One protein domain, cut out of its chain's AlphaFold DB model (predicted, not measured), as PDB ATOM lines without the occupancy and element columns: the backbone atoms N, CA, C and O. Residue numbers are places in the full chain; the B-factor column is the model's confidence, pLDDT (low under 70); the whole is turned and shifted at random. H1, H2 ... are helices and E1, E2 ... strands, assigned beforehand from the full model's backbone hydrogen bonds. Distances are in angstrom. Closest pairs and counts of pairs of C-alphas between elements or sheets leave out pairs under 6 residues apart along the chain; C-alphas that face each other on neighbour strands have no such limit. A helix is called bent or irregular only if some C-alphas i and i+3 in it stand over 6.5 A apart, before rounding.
ATOM      1  N   GLN A 159     -10.132  12.299   5.057       88.44
ATOM      2  CA  GLN A 159      -9.473  12.893   6.210       88.44
ATOM      3  C   GLN A 159      -8.824  11.830   7.094       88.44
ATOM      4  O   GLN A 159      -9.291  10.691   7.185       88.44
ATOM      5  N   TYR A 160      -7.751  12.243   7.750       90.69
ATOM      6  CA  TYR A 160      -6.922  11.437   8.629       90.69
ATOM      7  C   TYR A 160      -6.609  12.245   9.879       90.69
ATOM      8  O   TYR A 160      -6.410  13.457   9.802       90.69
ATOM      9  N   GLU A 161      -6.561  11.574  11.021       91.94
ATOM     10  CA  GLU A 161      -6.059  12.156  12.258       91.94
ATOM     11  C   GLU A 161      -4.593  11.748  12.408       91.94
ATOM     12  O   GLU A 161      -4.267  10.564  12.395       91.94
ATOM     13  N   LEU A 162      -3.701  12.725  12.499       92.75
ATOM     14  CA  LEU A 162      -2.289  12.523  12.772       92.75
ATOM     15  C   LEU A 162      -2.061  12.729  14.264       92.75
ATOM     16  O   LEU A 162      -2.362  13.799  14.790       92.75
ATOM     17  N   VAL A 163      -1.533  11.712  14.936       93.12
ATOM     18  CA  VAL A 163      -1.137  11.775  16.346       93.12
ATOM     19  C   VAL A 163       0.382  11.733  16.399       93.12
ATOM     20  O   VAL A 163       0.979  10.702  16.097       93.12
ATOM     21  N   SER A 164       1.000  12.861  16.737       93.25
ATOM     22  CA  SER A 164       2.451  13.031  16.798       93.25
ATOM     23  C   SER A 164       2.916  13.182  18.240       93.25
ATOM     24  O   SER A 164       2.353  13.973  18.999       93.25
ATOM     25  N   GLY A 165       3.945  12.434  18.619       92.50
ATOM     26  CA  GLY A 165       4.418  12.399  19.998       92.50
ATOM     27  C   GLY A 165       5.569  11.426  20.216       92.50
ATOM     28  O   GLY A 165       6.037  10.795  19.268       92.50
ATOM     29  N   ASN A 166       6.017  11.312  21.461       93.56
ATOM     30  CA  ASN A 166       7.073  10.382  21.856       93.56
ATOM     31  C   ASN A 166       6.466   9.055  22.310       93.56
ATOM     32  O   ASN A 166       5.409   9.029  22.942       93.56
ATOM     33  N   ILE A 167       7.134   7.948  21.995       91.81
ATOM     34  CA  ILE A 167       6.716   6.633  22.481       91.81
ATOM     35  C   ILE A 167       7.146   6.477  23.941       91.81
ATOM     36  O   ILE A 167       8.337   6.528  24.237       91.81
ATOM     37  N   LEU A 168       6.183   6.250  24.838       90.75
ATOM     38  CA  LEU A 168       6.448   5.985  26.255       90.75
ATOM     39  C   LEU A 168       6.709   4.507  26.529       90.75
ATOM     40  O   LEU A 168       7.649   4.167  27.236       90.75
ATOM     41  N   THR A 169       5.852   3.640  25.991       90.44
ATOM     42  CA  THR A 169       5.888   2.199  26.261       90.44
ATOM     43  C   THR A 169       5.512   1.415  25.015       90.44
ATOM     44  O   THR A 169       4.587   1.805  24.288       90.44
ATOM     45  N   ILE A 170       6.181   0.283  24.806       88.50
ATOM     46  CA  ILE A 170       5.888  -0.659  23.725       88.50
ATOM     47  C   ILE A 170       5.621  -2.051  24.304       88.50
ATOM     48  O   ILE A 170       6.498  -2.682  24.882       88.50
ATOM     49  N   GLU A 171       4.427  -2.583  24.061       85.62
ATOM     50  CA  GLU A 171       4.096  -3.986  24.322       85.62
ATOM     51  C   GLU A 171       4.004  -4.731  22.989       85.62
ATOM     52  O   GLU A 171       3.312  -4.287  22.072       85.62
ATOM     53  N   SER A 172       4.699  -5.862  22.861       83.19
ATOM     54  CA  SER A 172       4.730  -6.657  21.628       83.19
ATOM     55  C   SER A 172       4.406  -8.115  21.920       83.19
ATOM     56  O   SER A 172       5.019  -8.730  22.786       83.19
ATOM     57  N   GLU A 173       3.453  -8.666  21.177       81.94
ATOM     58  CA  GLU A 173       3.043 -10.065  21.227       81.94
ATOM     59  C   GLU A 173       3.266 -10.683  19.845       81.94
ATOM     60  O   GLU A 173       2.624 -10.297  18.863       81.94
ATOM     61  N   GLU A 174       4.172 -11.653  19.745       75.19
ATOM     62  CA  GLU A 174       4.298 -12.459  18.533       75.19
ATOM     63  C   GLU A 174       3.060 -13.347  18.381       75.19
ATOM     64  O   GLU A 174       2.618 -14.001  19.330       75.19
ATOM     65  N   ILE A 175       2.481 -13.386  17.179       68.44
ATOM     66  CA  ILE A 175       1.366 -14.289  16.907       68.44
ATOM     67  C   ILE A 175       1.964 -15.685  16.728       68.44
ATOM     68  O   ILE A 175       2.405 -16.049  15.638       68.44
ATOM     69  N   SER A 176       1.980 -16.482  17.801       54.59
ATOM     70  CA  SER A 176       2.341 -17.898  17.720       54.59
ATOM     71  C   SER A 176       1.425 -18.580  16.701       54.59
ATOM     72  O   SER A 176       0.199 -18.578  16.841       54.59
ATOM     73  N   MET A 177       2.014 -19.100  15.629       48.69
ATOM     74  CA  MET A 177       1.285 -19.613  14.477       48.69
ATOM     75  C   MET A 177       0.409 -20.826  14.814       48.69
ATOM     76  O   MET A 177       0.914 -21.936  14.881       48.69
ATOM     77  N   ASP A 178      -0.909 -20.640  14.798       44.81
ATOM     78  CA  ASP A 178      -1.863 -21.670  14.365       44.81
ATOM     79  C   ASP A 178      -2.580 -21.190  13.095       44.81
ATOM     80  O   ASP A 178      -3.799 -21.051  13.018       44.81
ATOM     81  N   VAL A 179      -1.803 -20.866  12.052       54.22
ATOM     82  CA  VAL A 179      -2.379 -20.542  10.739       54.22
ATOM     83  C   VAL A 179      -2.882 -21.844  10.096       54.22
ATOM     84  O   VAL A 179      -2.054 -22.728   9.827       54.22
ATOM     85  N   PRO A 180      -4.195 -21.970   9.793       59.22
ATOM     86  CA  PRO A 180      -4.768 -23.169   9.183       59.22
ATOM     87  C   PRO A 180      -4.064 -23.529   7.870       59.22
ATOM     88  O   PRO A 180      -3.811 -22.653   7.039       59.22
ATOM     89  N   ALA A 181      -3.785 -24.817   7.653       53.56
ATOM     90  CA  ALA A 181      -3.003 -25.315   6.513       53.56
ATOM     91  C   ALA A 181      -3.519 -24.841   5.134       53.56
ATOM     92  O   ALA A 181      -2.730 -24.593   4.224       53.56
ATOM     93  N   TRP A 182      -4.830 -24.618   4.991       58.19
ATOM     94  CA  TRP A 182      -5.437 -24.140   3.745       58.19
ATOM     95  C   TRP A 182      -5.089 -22.675   3.406       58.19
ATOM     96  O   TRP A 182      -4.976 -22.340   2.227       58.19
ATOM     97  N   LYS A 183      -4.842 -21.806   4.406       57.28
ATOM     98  CA  LYS A 183      -4.389 -20.418   4.170       57.28
ATOM     99  C   LYS A 183      -2.946 -20.368   3.660       57.28
ATOM    100  O   LYS A 183      -2.646 -19.553   2.793       57.28
ATOM    101  N   ARG A 184      -2.083 -21.280   4.129       53.94
ATOM    102  CA  ARG A 184      -0.726 -21.475   3.578       53.94
ATOM    103  C   ARG A 184      -0.772 -21.990   2.134       53.94
ATOM    104  O   ARG A 184      -0.018 -21.510   1.292       53.94
ATOM    105  N   GLY A 185      -1.707 -22.893   1.826       52.78
ATOM    106  CA  GLY A 185      -1.931 -23.392   0.463       52.78
ATOM    107  C   GLY A 185      -2.365 -22.310  -0.538       52.78
ATOM    108  O   GLY A 185      -1.884 -22.290  -1.667       52.78
ATOM    109  N   LEU A 186      -3.208 -21.356  -0.125       54.12
ATOM    110  CA  LEU A 186      -3.634 -20.233  -0.978       54.12
ATOM    111  C   LEU A 186      -2.518 -19.216  -1.263       54.12
ATOM    112  O   LEU A 186      -2.510 -18.607  -2.332       54.12
ATOM    113  N   GLN A 187      -1.565 -19.055  -0.343       47.44
ATOM    114  CA  GLN A 187      -0.385 -18.209  -0.542       47.44
ATOM    115  C   GLN A 187       0.574 -18.816  -1.579       47.44
ATOM    116  O   GLN A 187       1.110 -18.090  -2.415       47.44
ATOM    117  N   PHE A 188       0.720 -20.148  -1.581       49.53
ATOM    118  CA  PHE A 188       1.516 -20.888  -2.571       49.53
ATOM    119  C   PHE A 188       0.962 -20.743  -3.996       49.53
ATOM    120  O   PHE A 188       1.716 -20.749  -4.963       49.53
ATOM    121  N   LEU A 189      -0.354 -20.553  -4.126       49.22
ATOM    122  CA  LEU A 189      -1.019 -20.373  -5.415       49.22
ATOM    123  C   LEU A 189      -1.012 -18.919  -5.924       49.22
ATOM    124  O   LEU A 189      -1.500 -18.687  -7.020       49.22
ATOM    125  N   GLN A 190      -0.490 -17.933  -5.178       50.09
ATOM    126  CA  GLN A 190      -0.495 -16.493  -5.533       50.09
ATOM    127  C   GLN A 190      -1.879 -15.868  -5.850       50.09
ATOM    128  O   GLN A 190      -1.953 -14.689  -6.193       50.09
ATOM    129  N   ILE A 191      -2.989 -16.599  -5.688       46.53
ATOM    130  CA  ILE A 191      -4.345 -16.150  -6.059       46.53
ATOM    131  C   ILE A 191      -4.895 -15.094  -5.076       46.53
ATOM    132  O   ILE A 191      -5.730 -14.274  -5.453       46.53
ATOM    133  N   MET A 192      -4.411 -15.055  -3.827       42.53
ATOM    134  CA  MET A 192      -4.813 -14.052  -2.830       42.53
ATOM    135  C   MET A 192      -3.603 -13.508  -2.059       42.53
ATOM    136  O   MET A 192      -3.020 -14.204  -1.230       42.53
ATOM    137  N   LYS A 193      -3.256 -12.231  -2.274       44.72
ATOM    138  CA  LYS A 193      -2.340 -11.480  -1.398       44.72
ATOM    139  C   LYS A 193      -3.060 -11.125  -0.092       44.72
ATOM    140  O   LYS A 193      -3.545 -10.009   0.071       44.72
ATOM    141  N   LEU A 194      -3.214 -12.092   0.809       50.97
ATOM    142  CA  LEU A 194      -3.644 -11.819   2.180       50.97
ATOM    143  C   LEU A 194      -2.394 -11.520   3.009       50.97
ATOM    144  O   LEU A 194      -1.577 -12.413   3.220       50.97
ATOM    145  N   ASN A 195      -2.238 -10.273   3.458       58.28
ATOM    146  CA  ASN A 195      -1.138  -9.885   4.340       58.28
ATOM    147  C   ASN A 195      -1.418 -10.479   5.725       58.28
ATOM    148  O   ASN A 195      -2.341 -10.052   6.422       58.28
ATOM    149  N   ILE A 196      -0.686 -11.533   6.077       63.41
ATOM    150  CA  ILE A 196      -0.833 -12.221   7.360       63.41
ATOM    151  C   ILE A 196      -0.023 -11.429   8.398       63.41
ATOM    152  O   ILE A 196       1.159 -11.187   8.156       63.41
ATOM    153  N   PRO A 197      -0.625 -11.012   9.526       70.88
ATOM    154  CA  PRO A 197       0.108 -10.323  10.582       70.88
ATOM    155  C   PRO A 197       1.099 -11.278  11.262       70.88
ATOM    156  O   PRO A 197       0.739 -12.418  11.561       70.88
ATOM    157  N   ALA A 198       2.324 -10.812  11.511       75.12
ATOM    158  CA  ALA A 198       3.376 -11.564  12.197       75.12
ATOM    159  C   ALA A 198       3.406 -11.270  13.706       75.12
ATOM    160  O   ALA A 198       3.515 -12.186  14.519       75.12
ATOM    161  N   ALA A 199       3.249 -10.003  14.084       80.50
ATOM    162  CA  ALA A 199       3.236  -9.564  15.474       80.50
ATOM    163  C   ALA A 199       2.137  -8.521  15.711       80.50
ATOM    164  O   ALA A 199       1.703  -7.821  14.790       80.50
ATOM    165  N   VAL A 200       1.658  -8.451  16.951       84.81
ATOM    166  CA  VAL A 200       0.734  -7.426  17.439       84.81
ATOM    167  C   VAL A 200       1.486  -6.537  18.408       84.81
ATOM    168  O   VAL A 200       2.054  -7.019  19.381       84.81
ATOM    169  N   HIS A 201       1.430  -5.235  18.175       88.06
ATOM    170  CA  HIS A 201       2.063  -4.237  19.017       88.06
ATOM    171  C   HIS A 201       1.005  -3.307  19.611       88.06
ATOM    172  O   HIS A 201       0.014  -2.956  18.962       88.06
ATOM    173  N   SER A 202       1.212  -2.915  20.860       88.81
ATOM    174  CA  SER A 202       0.461  -1.883  21.560       88.81
ATOM    175  C   SER A 202       1.458  -0.825  22.009       88.81
ATOM    176  O   SER A 202       2.323  -1.096  22.835       88.81
ATOM    177  N   ILE A 203       1.372   0.366  21.421       91.69
ATOM    178  CA  ILE A 203       2.259   1.485  21.752       91.69
ATOM    179  C   ILE A 203       1.470   2.594  22.430       91.69
ATOM    180  O   ILE A 203       0.313   2.842  22.079       91.69
ATOM    181  N   VAL A 204       2.104   3.295  23.365       92.31
ATOM    182  CA  VAL A 204       1.552   4.511  23.971       92.31
ATOM    183  C   VAL A 204       2.338   5.707  23.462       92.31
ATOM    184  O   VAL A 204       3.542   5.800  23.691       92.31
ATOM    185  N   VAL A 205       1.652   6.609  22.760       92.25
ATOM    186  CA  VAL A 205       2.234   7.838  22.212       92.25
ATOM    187  C   VAL A 205       1.767   9.018  23.052       92.25
ATOM    188  O   VAL A 205       0.564   9.267  23.153       92.25
ATOM    189  N   GLU A 206       2.711   9.743  23.642       93.50
ATOM    190  CA  GLU A 206       2.463  10.974  24.388       93.50
ATOM    191  C   GLU A 206       2.698  12.192  23.500       93.50
ATOM    192  O   GLU A 206       3.791  12.411  22.974       93.50
ATOM    193  N   THR A 207       1.653  12.994  23.315       91.31
ATOM    194  CA  THR A 207       1.731  14.239  22.552       91.31
ATOM    195  C   THR A 207       2.435  15.334  23.362       91.31
ATOM    196  O   THR A 207       2.399  15.307  24.592       91.31
ATOM    197  N   PRO A 208       2.978  16.384  22.712       87.31
ATOM    198  CA  PRO A 208       3.579  17.532  23.406       87.31
ATOM    199  C   PRO A 208       2.645  18.239  24.404       87.31
ATOM    200  O   PRO A 208       3.102  18.920  25.313       87.31
ATOM    201  N   SER A 209       1.329  18.068  24.253       86.56
ATOM    202  CA  SER A 209       0.312  18.581  25.175       86.56
ATOM    203  C   SER A 209       0.100  17.709  26.426       86.56
ATOM    204  O   SER A 209      -0.841  17.963  27.173       86.56
ATOM    205  N   GLY A 210       0.896  16.651  26.617       86.81
ATOM    206  CA  GLY A 210       0.769  15.693  27.721       86.81
ATOM    207  C   GLY A 210      -0.390  14.701  27.573       86.81
ATOM    208  O   GLY A 210      -0.821  14.103  28.557       86.81
ATOM    209  N   MET A 211      -0.955  14.534  26.367       88.62
ATOM    210  CA  MET A 211      -2.008  13.539  26.137       88.62
ATOM    211  C   MET A 211      -1.394  12.224  25.665       88.62
ATOM    212  O   MET A 211      -0.808  12.163  24.587       88.62
ATOM    213  N   ALA A 212      -1.599  11.151  26.425       89.62
ATOM    214  CA  ALA A 212      -1.211   9.804  26.021       89.62
ATOM    215  C   ALA A 212      -2.351   9.105  25.259       89.62
ATOM    216  O   ALA A 212      -3.493   9.060  25.726       89.62
ATOM    217  N   ARG A 213      -2.048   8.532  24.088       86.00
ATOM    218  CA  ARG A 213      -2.968   7.682  23.317       86.00
ATOM    219  C   ARG A 213      -2.349   6.309  23.065       86.00
ATOM    220  O   ARG A 213      -1.231   6.203  22.568       86.00
ATOM    221  N   THR A 214      -3.107   5.260  23.375       89.81
ATOM    222  CA  THR A 214      -2.709   3.873  23.112       89.81
ATOM    223  C   THR A 214      -3.170   3.447  21.724       89.81
ATOM    224  O   THR A 214      -4.356   3.533  21.399       89.81
ATOM    225  N   HIS A 215      -2.245   2.942  20.916       88.94
ATOM    226  CA  HIS A 215      -2.507   2.433  19.579       88.94
ATOM    227  C   HIS A 215      -2.139   0.957  19.501       88.94
ATOM    228  O   HIS A 215      -0.983   0.587  19.689       88.94
ATOM    229  N   ARG A 216      -3.129   0.119  19.178       88.00
ATOM    230  CA  ARG A 216      -2.943  -1.318  18.979       88.00
ATOM    231  C   ARG A 216      -3.041  -1.667  17.499       88.00
ATOM    232  O   ARG A 216      -4.066  -1.404  16.871       88.00
ATOM    233  N   PHE A 217      -2.000  -2.281  16.956       87.19
ATOM    234  CA  PHE A 217      -1.905  -2.642  15.544       87.19
ATOM    235  C   PHE A 217      -1.079  -3.909  15.339       87.19
ATOM    236  O   PHE A 217      -0.437  -4.399  16.261       87.19
ATOM    237  N   ALA A 218      -1.110  -4.449  14.127       85.62
ATOM    238  CA  ALA A 218      -0.264  -5.556  13.719       85.62
ATOM    239  C   ALA A 218       0.700  -5.145  12.601       85.62
ATOM    240  O   ALA A 218       0.428  -4.218  11.836       85.62
ATOM    241  N   THR A 219       1.816  -5.849  12.500       83.88
ATOM    242  CA  THR A 219       2.865  -5.643  11.493       83.88
ATOM    243  C   THR A 219       3.072  -6.915  10.673       83.88
ATOM    244  O   THR A 219       2.761  -8.025  11.110       83.88
ATOM    245  N   GLU A 220       3.566  -6.757   9.444       79.69
ATOM    246  CA  GLU A 220       3.920  -7.884   8.561       79.69
ATOM    247  C   GLU A 220       5.215  -8.579   9.000       79.69
ATOM    248  O   GLU A 220       5.426  -9.753   8.709       79.69
ATOM    249  N   THR A 221       6.075  -7.856   9.714       77.19
ATOM    250  CA  THR A 221       7.359  -8.318  10.242       77.19
ATOM    251  C   THR A 221       7.353  -8.244  11.763       77.19
ATOM    252  O   THR A 221       6.673  -7.393  12.328       77.19
ATOM    253  N   VAL A 222       8.145  -9.090  12.425       73.06
ATOM    254  CA  VAL A 222       8.334  -9.048  13.891       73.06
ATOM    255  C   VAL A 222       8.985  -7.729  14.340       73.06
ATOM    256  O   VAL A 222       8.796  -7.291  15.472       73.06
ATOM    257  N   ASP A 223       9.708  -7.066  13.434       75.31
ATOM    258  CA  ASP A 223      10.427  -5.829  13.722       75.31
ATOM    259  C   ASP A 223       9.500  -4.681  14.138       75.31
ATOM    260  O   ASP A 223       8.560  -4.304  13.427       75.31
ATOM    261  N   LEU A 224       9.854  -4.061  15.265       77.69
ATOM    262  CA  LEU A 224       9.235  -2.835  15.740       77.69
ATOM    263  C   LEU A 224       9.603  -1.654  14.829       77.69
ATOM    264  O   LEU A 224      10.778  -1.451  14.515       77.69
ATOM    265  N   PRO A 225       8.623  -0.833  14.417       77.12
ATOM    266  CA  PRO A 225       8.876   0.273  13.500       77.12
ATOM    267  C   PRO A 225       9.531   1.499  14.171       77.12
ATOM    268  O   PRO A 225       9.957   2.413  13.464       77.12
ATOM    269  N   ALA A 226       9.593   1.535  15.505       84.81
ATOM    270  CA  ALA A 226      10.207   2.601  16.297       84.81
ATOM    271  C   ALA A 226      10.585   2.096  17.702       84.81
ATOM    272  O   ALA A 226      10.071   1.066  18.145       84.81
ATOM    273  N   GLN A 227      11.471   2.825  18.383       88.25
ATOM    274  CA  GLN A 227      11.936   2.524  19.745       88.25
ATOM    275  C   GLN A 227      11.289   3.440  20.797       88.25
ATOM    276  O   GLN A 227      10.761   4.507  20.480       88.25
ATOM    277  N   GLU A 228      11.330   3.026  22.065       90.19
ATOM    278  CA  GLU A 228      10.904   3.872  23.186       90.19
ATOM    279  C   GLU A 228      11.740   5.159  23.241       90.19
ATOM    280  O   GLU A 228      12.948   5.153  23.001       90.19
ATOM    281  N   GLY A 229      11.080   6.282  23.513       87.94
ATOM    282  CA  GLY A 229      11.675   7.616  23.468       87.94
ATOM    283  C   GLY A 229      11.775   8.233  22.069       87.94
ATOM    284  O   GLY A 229      12.006   9.437  21.965       87.94
ATOM    285  N   GLU A 230      11.564   7.473  20.987       91.94
ATOM    286  CA  GLU A 230      11.547   8.046  19.638       91.94
ATOM    287  C   GLU A 230      10.233   8.785  19.354       91.94
ATOM    288  O   GLU A 230       9.141   8.366  19.757       91.94
ATOM    289  N   ARG A 231      10.342   9.893  18.613       90.62
ATOM    290  CA  ARG A 231       9.187  10.652  18.137       90.62
ATOM    291  C   ARG A 231       8.600  10.002  16.889       90.62
ATOM    292  O   ARG A 231       9.303   9.762  15.902       90.62
ATOM    293  N   VAL A 232       7.293   9.783  16.904       93.75
ATOM    294  CA  VAL A 232       6.551   9.178  15.798       93.75
ATOM    295  C   VAL A 232       5.286   9.959  15.484       93.75
ATOM    296  O   VAL A 232       4.718  10.625  16.348       93.75
ATOM    297  N   THR A 233       4.814   9.832  14.245       94.19
ATOM    298  CA  THR A 233       3.445  10.201  13.879       94.19
ATOM    299  C   THR A 233       2.677   8.954  13.482       94.19
ATOM    300  O   THR A 233       3.064   8.254  12.548       94.19
ATOM    301  N   VAL A 234       1.566   8.697  14.165       93.62
ATOM    302  CA  VAL A 234       0.608   7.654  13.798       93.62
ATOM    303  C   VAL A 234      -0.518   8.307  13.011       93.62
ATOM    304  O   VAL A 234      -1.218   9.180  13.526       93.62
ATOM    305  N   ALA A 235      -0.700   7.891  11.760       92.62
ATOM    306  CA  ALA A 235      -1.846   8.304  10.967       92.62
ATOM    307  C   ALA A 235      -3.007   7.340  11.205       92.62
ATOM    308  O   ALA A 235      -2.888   6.122  11.045       92.62
ATOM    309  N   VAL A 236      -4.143   7.912  11.570       90.88
ATOM    310  CA  VAL A 236      -5.324   7.209  12.042       90.88
ATOM    311  C   VAL A 236      -6.512   7.570  11.154       90.88
ATOM    312  O   VAL A 236      -6.634   8.695  10.659       90.88
ATOM    313  N   ALA A 237      -7.407   6.612  10.929       87.19
ATOM    314  CA  ALA A 237      -8.653   6.870  10.219       87.19
ATOM    315  C   ALA A 237      -9.517   7.902  10.970       87.19
ATOM    316  O   ALA A 237      -9.646   7.829  12.194       87.19
ATOM    317  N   ALA A 238     -10.145   8.828  10.230       83.44
ATOM    318  CA  ALA A 238     -10.907   9.941  10.805       83.44
ATOM    319  C   ALA A 238     -11.864   9.506  11.944       83.44
ATOM    320  O   ALA A 238     -12.644   8.557  11.758       83.44
ATOM    321  N   PRO A 239     -11.832  10.188  13.106       79.81
ATOM    322  CA  PRO A 239     -12.687   9.863  14.241       79.81
ATOM    323  C   PRO A 239     -14.153  10.219  13.959       79.81
ATOM    324  O   PRO A 239     -14.470  11.047  13.106       79.81
ATOM    325  N   LEU A 240     -15.074   9.620  14.721       69.94
ATOM    326  CA  LEU A 240     -16.522   9.847  14.566       69.94
ATOM    327  C   LEU A 240     -16.956  11.291  14.861       69.94
ATOM    328  O   LEU A 240     -18.016  11.715  14.404       69.94
ATOM    329  N   SER A 241     -16.149  12.039  15.618       68.19
ATOM    330  CA  SER A 241     -16.365  13.463  15.894       68.19
ATOM    331  C   SER A 241     -16.274  14.324  14.633       68.19
ATOM    332  O   SER A 241     -16.846  15.410  14.587       68.19
ATOM    333  N   VAL A 242     -15.602  13.825  13.595       68.44
ATOM    334  CA  VAL A 242     -15.401  14.521  12.332       68.44
ATOM    335  C   VAL A 242     -16.424  14.016  11.321       68.44
ATOM    336  O   VAL A 242     -16.331  12.912  10.779       68.44
ATOM    337  N   TYR A 243     -17.429  14.847  11.065       64.81
ATOM    338  CA  TYR A 243     -18.488  14.544  10.113       64.81
ATOM    339  C   TYR A 243     -18.917  15.789   9.344       64.81
ATOM    340  O   TYR A 243     -18.949  16.905   9.860       64.81
ATOM    341  N   ARG A 244     -19.307  15.578   8.092       64.25
ATOM    342  CA  ARG A 244     -19.970  16.579   7.268       64.25
ATOM    343  C   ARG A 244     -21.476  16.414   7.403       64.25
ATOM    344  O   ARG A 244     -22.002  15.325   7.181       64.25
ATOM    345  N   GLN A 245     -22.172  17.500   7.720       57.09
ATOM    346  CA  GLN A 245     -23.630  17.548   7.628       57.09
ATOM    347  C   GLN A 245     -24.037  17.841   6.183       57.09
ATOM    348  O   GLN A 245     -23.596  18.827   5.591       57.09
ATOM    349  N   PHE A 246     -24.867  16.975   5.614       53.38
ATOM    350  CA  PHE A 246     -25.531  17.190   4.334       53.38
ATOM    351  C   PHE A 246     -27.033  16.971   4.537       53.38
ATOM    352  O   PHE A 246     -27.527  15.843   4.490       53.38
ATOM    353  N   GLY A 247     -27.754  18.050   4.856       58.56
ATOM    354  CA  GLY A 247     -29.140  17.954   5.319       58.56
ATOM    355  C   GLY A 247     -29.235  17.095   6.596       58.56
ATOM    356  O   GLY A 247     -28.462  17.332   7.525       58.56
ATOM    357  N   PRO A 248     -30.124  16.085   6.665       54.09
ATOM    358  CA  PRO A 248     -30.240  15.203   7.831       54.09
ATOM    359  C   PRO A 248     -29.122  14.145   7.938       54.09
ATOM    360  O   PRO A 248     -29.052  13.433   8.938       54.09
ATOM    361  N   LEU A 249     -28.252  14.010   6.929       57.59
ATOM    362  CA  LEU A 249     -27.228  12.962   6.874       57.59
ATOM    363  C   LEU A 249     -25.881  13.463   7.409       57.59
ATOM    364  O   LEU A 249     -25.389  14.520   7.011       57.59
ATOM    365  N   LYS A 250     -25.254  12.665   8.281       67.69
ATOM    366  CA  LYS A 250     -23.872  12.860   8.736       67.69
ATOM    367  C   LYS A 250     -22.961  11.911   7.963       67.69
ATOM    368  O   LYS A 250     -23.003  10.704   8.180       67.69
ATOM    369  N   LEU A 251     -22.155  12.456   7.057       68.56
ATOM    370  CA  LEU A 251     -21.189  11.696   6.266       68.56
ATOM    371  C   LEU A 251     -19.803  11.851   6.883       68.56
ATOM    372  O   LEU A 251     -19.336  12.969   7.101       68.56
ATOM    373  N   SER A 252     -19.144  10.735   7.176       74.00
ATOM    374  CA  SER A 252     -17.777  10.748   7.695       74.00
ATOM    375  C   SER A 252     -16.802  10.708   6.520       74.00
ATOM    376  O   SER A 252     -16.902   9.785   5.705       74.00
ATOM    377  N   PRO A 253     -15.854  11.656   6.405       76.12
ATOM    378  CA  PRO A 253     -14.868  11.673   5.331       76.12
ATOM    379  C   PRO A 253     -13.752  10.636   5.530       76.12
ATOM    380  O   PRO A 253     -12.565  10.939   5.431       76.12
ATOM    381  N   ARG A 254     -14.134   9.399   5.848       80.06
ATOM    382  CA  ARG A 254     -13.255   8.302   6.248       80.06
ATOM    383  C   ARG A 254     -12.969   7.366   5.079       80.06
ATOM    384  O   ARG A 254     -13.846   7.083   4.260       80.06
ATOM    385  N   VAL A 255     -11.758   6.813   5.076       79.25
ATOM    386  CA  VAL A 255     -11.351   5.741   4.163       79.25
ATOM    387  C   VAL A 255     -12.264   4.511   4.330       79.25
ATOM    388  O   VAL A 255     -12.598   4.135   5.460       79.25
ATOM    389  N   PRO A 256     -12.696   3.864   3.232       74.88
ATOM    390  CA  PRO A 256     -13.477   2.633   3.306       74.88
ATOM    391  C   PRO A 256     -12.680   1.506   3.978       74.88
ATOM    392  O   PRO A 256     -11.461   1.453   3.866       74.88
ATOM    393  N   ASN A 257     -13.383   0.583   4.637       76.69
ATOM    394  CA  ASN A 257     -12.847  -0.605   5.326       76.69
ATOM    395  C   ASN A 257     -12.099  -0.372   6.651       76.69
ATOM    396  O   ASN A 257     -11.777  -1.358   7.316       76.69
ATOM    397  N   PHE A 258     -11.896   0.876   7.077       79.25
ATOM    398  CA  PHE A 258     -11.276   1.204   8.367       79.25
ATOM    399  C   PHE A 258     -12.309   1.621   9.417       79.25
ATOM    400  O   PHE A 258     -13.295   2.303   9.110       79.25
ATOM    401  N   TYR A 259     -12.080   1.221  10.667       80.62
ATOM    402  CA  TYR A 259     -12.837   1.711  11.814       80.62
ATOM    403  C   TYR A 259     -12.366   3.124  12.199       80.62
ATOM    404  O   TYR A 259     -11.222   3.488  11.937       80.62
ATOM    405  N   PRO A 260     -13.234   3.967  12.791       81.56
ATOM    406  CA  PRO A 260     -12.809   5.275  13.286       81.56
ATOM    407  C   PRO A 260     -11.736   5.094  14.361       81.56
ATOM    408  O   PRO A 260     -11.914   4.258  15.246       81.56
ATOM    409  N   GLY A 261     -10.651   5.865  14.307       81.56
ATOM    410  CA  GLY A 261      -9.570   5.717  15.283       81.56
ATOM    411  C   GLY A 261      -8.628   4.533  15.015       81.56
ATOM    412  O   GLY A 261      -7.733   4.282  15.818       81.56
ATOM    413  N   GLU A 262      -8.794   3.806  13.903       86.62
ATOM    414  CA  GLU A 262      -7.910   2.691  13.550       86.62
ATOM    415  C   GLU A 262      -6.566   3.198  12.990       86.62
ATOM    416  O   GLU A 262      -6.571   3.996  12.043       86.62
ATOM    417  N   PRO A 263      -5.418   2.764  13.549       89.12
ATOM    418  CA  PRO A 263      -4.098   3.156  13.064       89.12
ATOM    419  C   PRO A 263      -3.811   2.532  11.691       89.12
ATOM    420  O   PRO A 263      -4.056   1.348  11.471       89.12
ATOM    421  N   MET A 264      -3.289   3.335  10.762       89.25
ATOM    422  CA  MET A 264      -3.090   2.947   9.357       89.25
ATOM    423  C   MET A 264      -1.618   2.940   8.942       89.25
ATOM    424  O   MET A 264      -1.171   2.045   8.226       89.25
ATOM    425  N   CYS A 265      -0.854   3.946   9.364       91.62
ATOM    426  CA  CYS A 265       0.589   3.983   9.165       91.62
ATOM    427  C   CYS A 265       1.283   4.672  10.340       91.62
ATOM    428  O   CYS A 265       0.669   5.448  11.075       91.62
ATOM    429  N   LEU A 266       2.565   4.368  10.500       92.19
ATOM    430  CA  LEU A 266       3.455   4.998  11.461       92.19
ATOM    431  C   LEU A 266       4.658   5.563  10.715       92.19
ATOM    432  O   LEU A 266       5.302   4.850   9.947       92.19
ATOM    433  N   THR A 267       4.969   6.829  10.964       92.31
ATOM    434  CA  THR A 267       6.161   7.504  10.448       92.31
ATOM    435  C   THR A 267       7.128   7.751  11.598       92.31
ATOM    436  O   THR A 267       6.784   8.446  12.555       92.31
ATOM    437  N   ASN A 268       8.341   7.206  11.498       92.44
ATOM    438  CA  ASN A 268       9.423   7.485  12.439       92.44
ATOM    439  C   ASN A 268      10.120   8.797  12.046       92.44
ATOM    440  O   ASN A 268      10.535   8.961  10.898       92.44
ATOM    441  N   HIS A 269      10.236   9.744  12.979       89.44
ATOM    442  CA  HIS A 269      10.819  11.059  12.690       89.44
ATOM    443  C   HIS A 269      12.343  11.022  12.591       89.44
ATOM    444  O   HIS A 269      12.910  11.838  11.868       89.44
ATOM    445  N   ARG A 270      12.995  10.063  13.258       85.38
ATOM    446  CA  ARG A 270      14.454   9.904  13.269       85.38
ATOM    447  C   ARG A 270      14.976   9.416  11.921       85.38
ATOM    448  O   ARG A 270      15.801  10.076  11.297       85.38
ATOM    449  N   ASP A 271      14.436   8.295  11.451       83.06
ATOM    450  CA  ASP A 271      14.909   7.644  10.221       83.06
ATOM    451  C   ASP A 271      14.070   8.017   8.991       83.06
ATOM    452  O   ASP A 271      14.454   7.754   7.851       83.06
ATOM    453  N   GLY A 272      12.894   8.616   9.200       82.69
ATOM    454  CA  GLY A 272      11.930   8.896   8.138       82.69
ATOM    455  C   GLY A 272      11.230   7.659   7.580       82.69
ATOM    456  O   GLY A 272      10.560   7.768   6.556       82.69
ATOM    457  N   ARG A 273      11.384   6.491   8.216       87.00
ATOM    458  CA  ARG A 273      10.757   5.243   7.777       87.00
ATOM    459  C   ARG A 273       9.248   5.300   7.996       87.00
ATOM    460  O   ARG A 273       8.778   5.637   9.082       87.00
ATOM    461  N   GLU A 274       8.504   4.915   6.967       88.19
ATOM    462  CA  GLU A 274       7.053   4.770   7.012       88.19
ATOM    463  C   GLU A 274       6.681   3.287   7.017       88.19
ATOM    464  O   GLU A 274       6.990   2.549   6.080       88.19
ATOM    465  N   SER A 275       5.993   2.855   8.069       88.62
ATOM    466  CA  SER A 275       5.523   1.483   8.241       88.62
ATOM    467  C   SER A 275       4.008   1.432   8.110       88.62
ATOM    468  O   SER A 275       3.283   2.154   8.799       88.62
ATOM    469  N   ARG A 276       3.510   0.567   7.222       87.19
ATOM    470  CA  ARG A 276       2.072   0.301   7.104       87.19
ATOM    471  C   ARG A 276       1.620  -0.590   8.250       87.19
ATOM    472  O   ARG A 276       2.278  -1.579   8.560       87.19
ATOM    473  N   LEU A 277       0.498  -0.227   8.856       87.12
ATOM    474  CA  LEU A 277      -0.060  -0.927  10.000       87.12
ATOM    475  C   LEU A 277      -1.275  -1.743   9.562       87.12
ATOM    476  O   LEU A 277      -2.127  -1.272   8.808       87.12
ATOM    477  N   LEU A 278      -1.337  -2.984  10.032       84.44
ATOM    478  CA  LEU A 278      -2.454  -3.892   9.823       84.44
ATOM    479  C   LEU A 278      -3.375  -3.892  11.045       84.44
ATOM    480  O   LEU A 278      -2.977  -3.579  12.170       84.44
ATOM    481  N   ARG A 279      -4.622  -4.310  10.826       83.19
ATOM    482  CA  ARG A 279      -5.591  -4.505  11.904       83.19
ATOM    483  C   ARG A 279      -5.115  -5.601  12.853       83.19
ATOM    484  O   ARG A 279      -4.897  -6.736  12.428       83.19
ATOM    485  N   ALA A 280      -5.029  -5.281  14.142       78.81
ATOM    486  CA  ALA A 280      -4.746  -6.278  15.165       78.81
ATOM    487  C   ALA A 280      -5.908  -7.292  15.281       78.81
ATOM    488  O   ALA A 280      -7.072  -6.876  15.329       78.81
ATOM    489  N   PRO A 281      -5.632  -8.608  15.359       72.69
ATOM    490  CA  PRO A 281      -6.652  -9.604  15.659       72.69
ATOM    491  C   PRO A 281      -7.266  -9.356  17.047       72.69
ATOM    492  O   PRO A 281      -6.592  -8.954  18.004       72.69
ATOM    493  N   THR A 282      -8.574  -9.578  17.163       66.19
ATOM    494  CA  THR A 282      -9.303  -9.410  18.422       66.19
ATOM    495  C   THR A 282      -8.826 -10.448  19.444       66.19
ATOM    496  O   THR A 282      -8.751 -11.636  19.141       66.19
TER     497      THR A 282
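Overview. This is residues 159 to 282 of the 493 residues of an uncharacterized protein of Phtheirospermum japonicum (UniProt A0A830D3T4). One antiparallel sheet of six strands is bent back on itself at the long strand E1 into two leaves that face each other, E3 and E2 against E4, E7 and E8; two arms stick out from this body, one bearing the small helix H1 and the other the small hairpin of E5 and E6. The sheet order is E3, E2, E1, E4, E7, E8. The printed part has 124 residues, with one named helix and eight named strands in the chain order E1, H1, E2, E3, E4, E5, E6, E7, E8; the class is mostly strand. The whole is only just loose, close to compact, with a radius of gyration of the C-alphas of 16.7 A and spans of 47 by 43 by 25 A.

Along the chain. Find C-alpha 159 at (-9.473, 12.893, 6.210), where E1 begins; E1 holds residues 159 to 174, is 31.4 A long from first to last C-alpha, and bends by 101 degrees at residue 166, with C-alpha 166 at (7.073, 10.382, 21.856). Next in the sheet come E2, residues 199 to 206, 22.4 A, and E3, residues 212 to 219, 21.6 A. Look then for E4, residues 231 to 237, 19.9 A; E7, residues 263 to 268, 14.2 A; and E8, residues 274 to 276, 6.7 A, ending at C-alpha 276 at (2.072, 0.301, 7.104). The other named elements are H1, residues 181 to 188, 11.1 A; E5, residues 244 to 246, 6.3 A; and E6, residues 249 to 251, 6.2 A.

Arrangement. Start at E1, the hinge of the folded sheet, one sheet bent back on itself into two leaves. Its pairing is staggered: residues 160 to 166 pair with E4, where N 163 and O 234 are 2.9 A apart, and residues 166 to 174 pair with E2, where N 171 and O 202 are 2.9 A apart, each pair within hydrogen-bond range. E2 and E3 form a hairpin, with N 203 and O 215 at 2.9 A. In the other leaf, N 233 and O 267 of the neighbour strands E4 and E7 are within hydrogen-bond range at 2.9 A, and in the hairpin of E7 and E8 N 275 and O 266 are within hydrogen-bond range at 2.8 A. Between the leaves, the closest C-alphas of E3 and E7 are those of Phe 217 and Pro 263, 6.7 A apart. In the hairpin of E5 and E6, N 244 and O 251 are 2.8 A apart; E5 is apart from E1 and E7. H1 is not on the six-stranded sheet, with 0 pairs of C-alphas within 10 A, and its O i to N i+4 pairs are each within hydrogen-bond range.

Size, cuts and confidence. The two C-alphas farthest apart are those of Ala 181 and Gly 247, 50.6 A. The six-stranded sheet is strongly twisted. The printed part has no cut; its long links are E3 to E4 and E6 to E7. The mean pLDDT of the printed part is 77.6, with residues 175 to 196, 240 to 251 and 282 under 70.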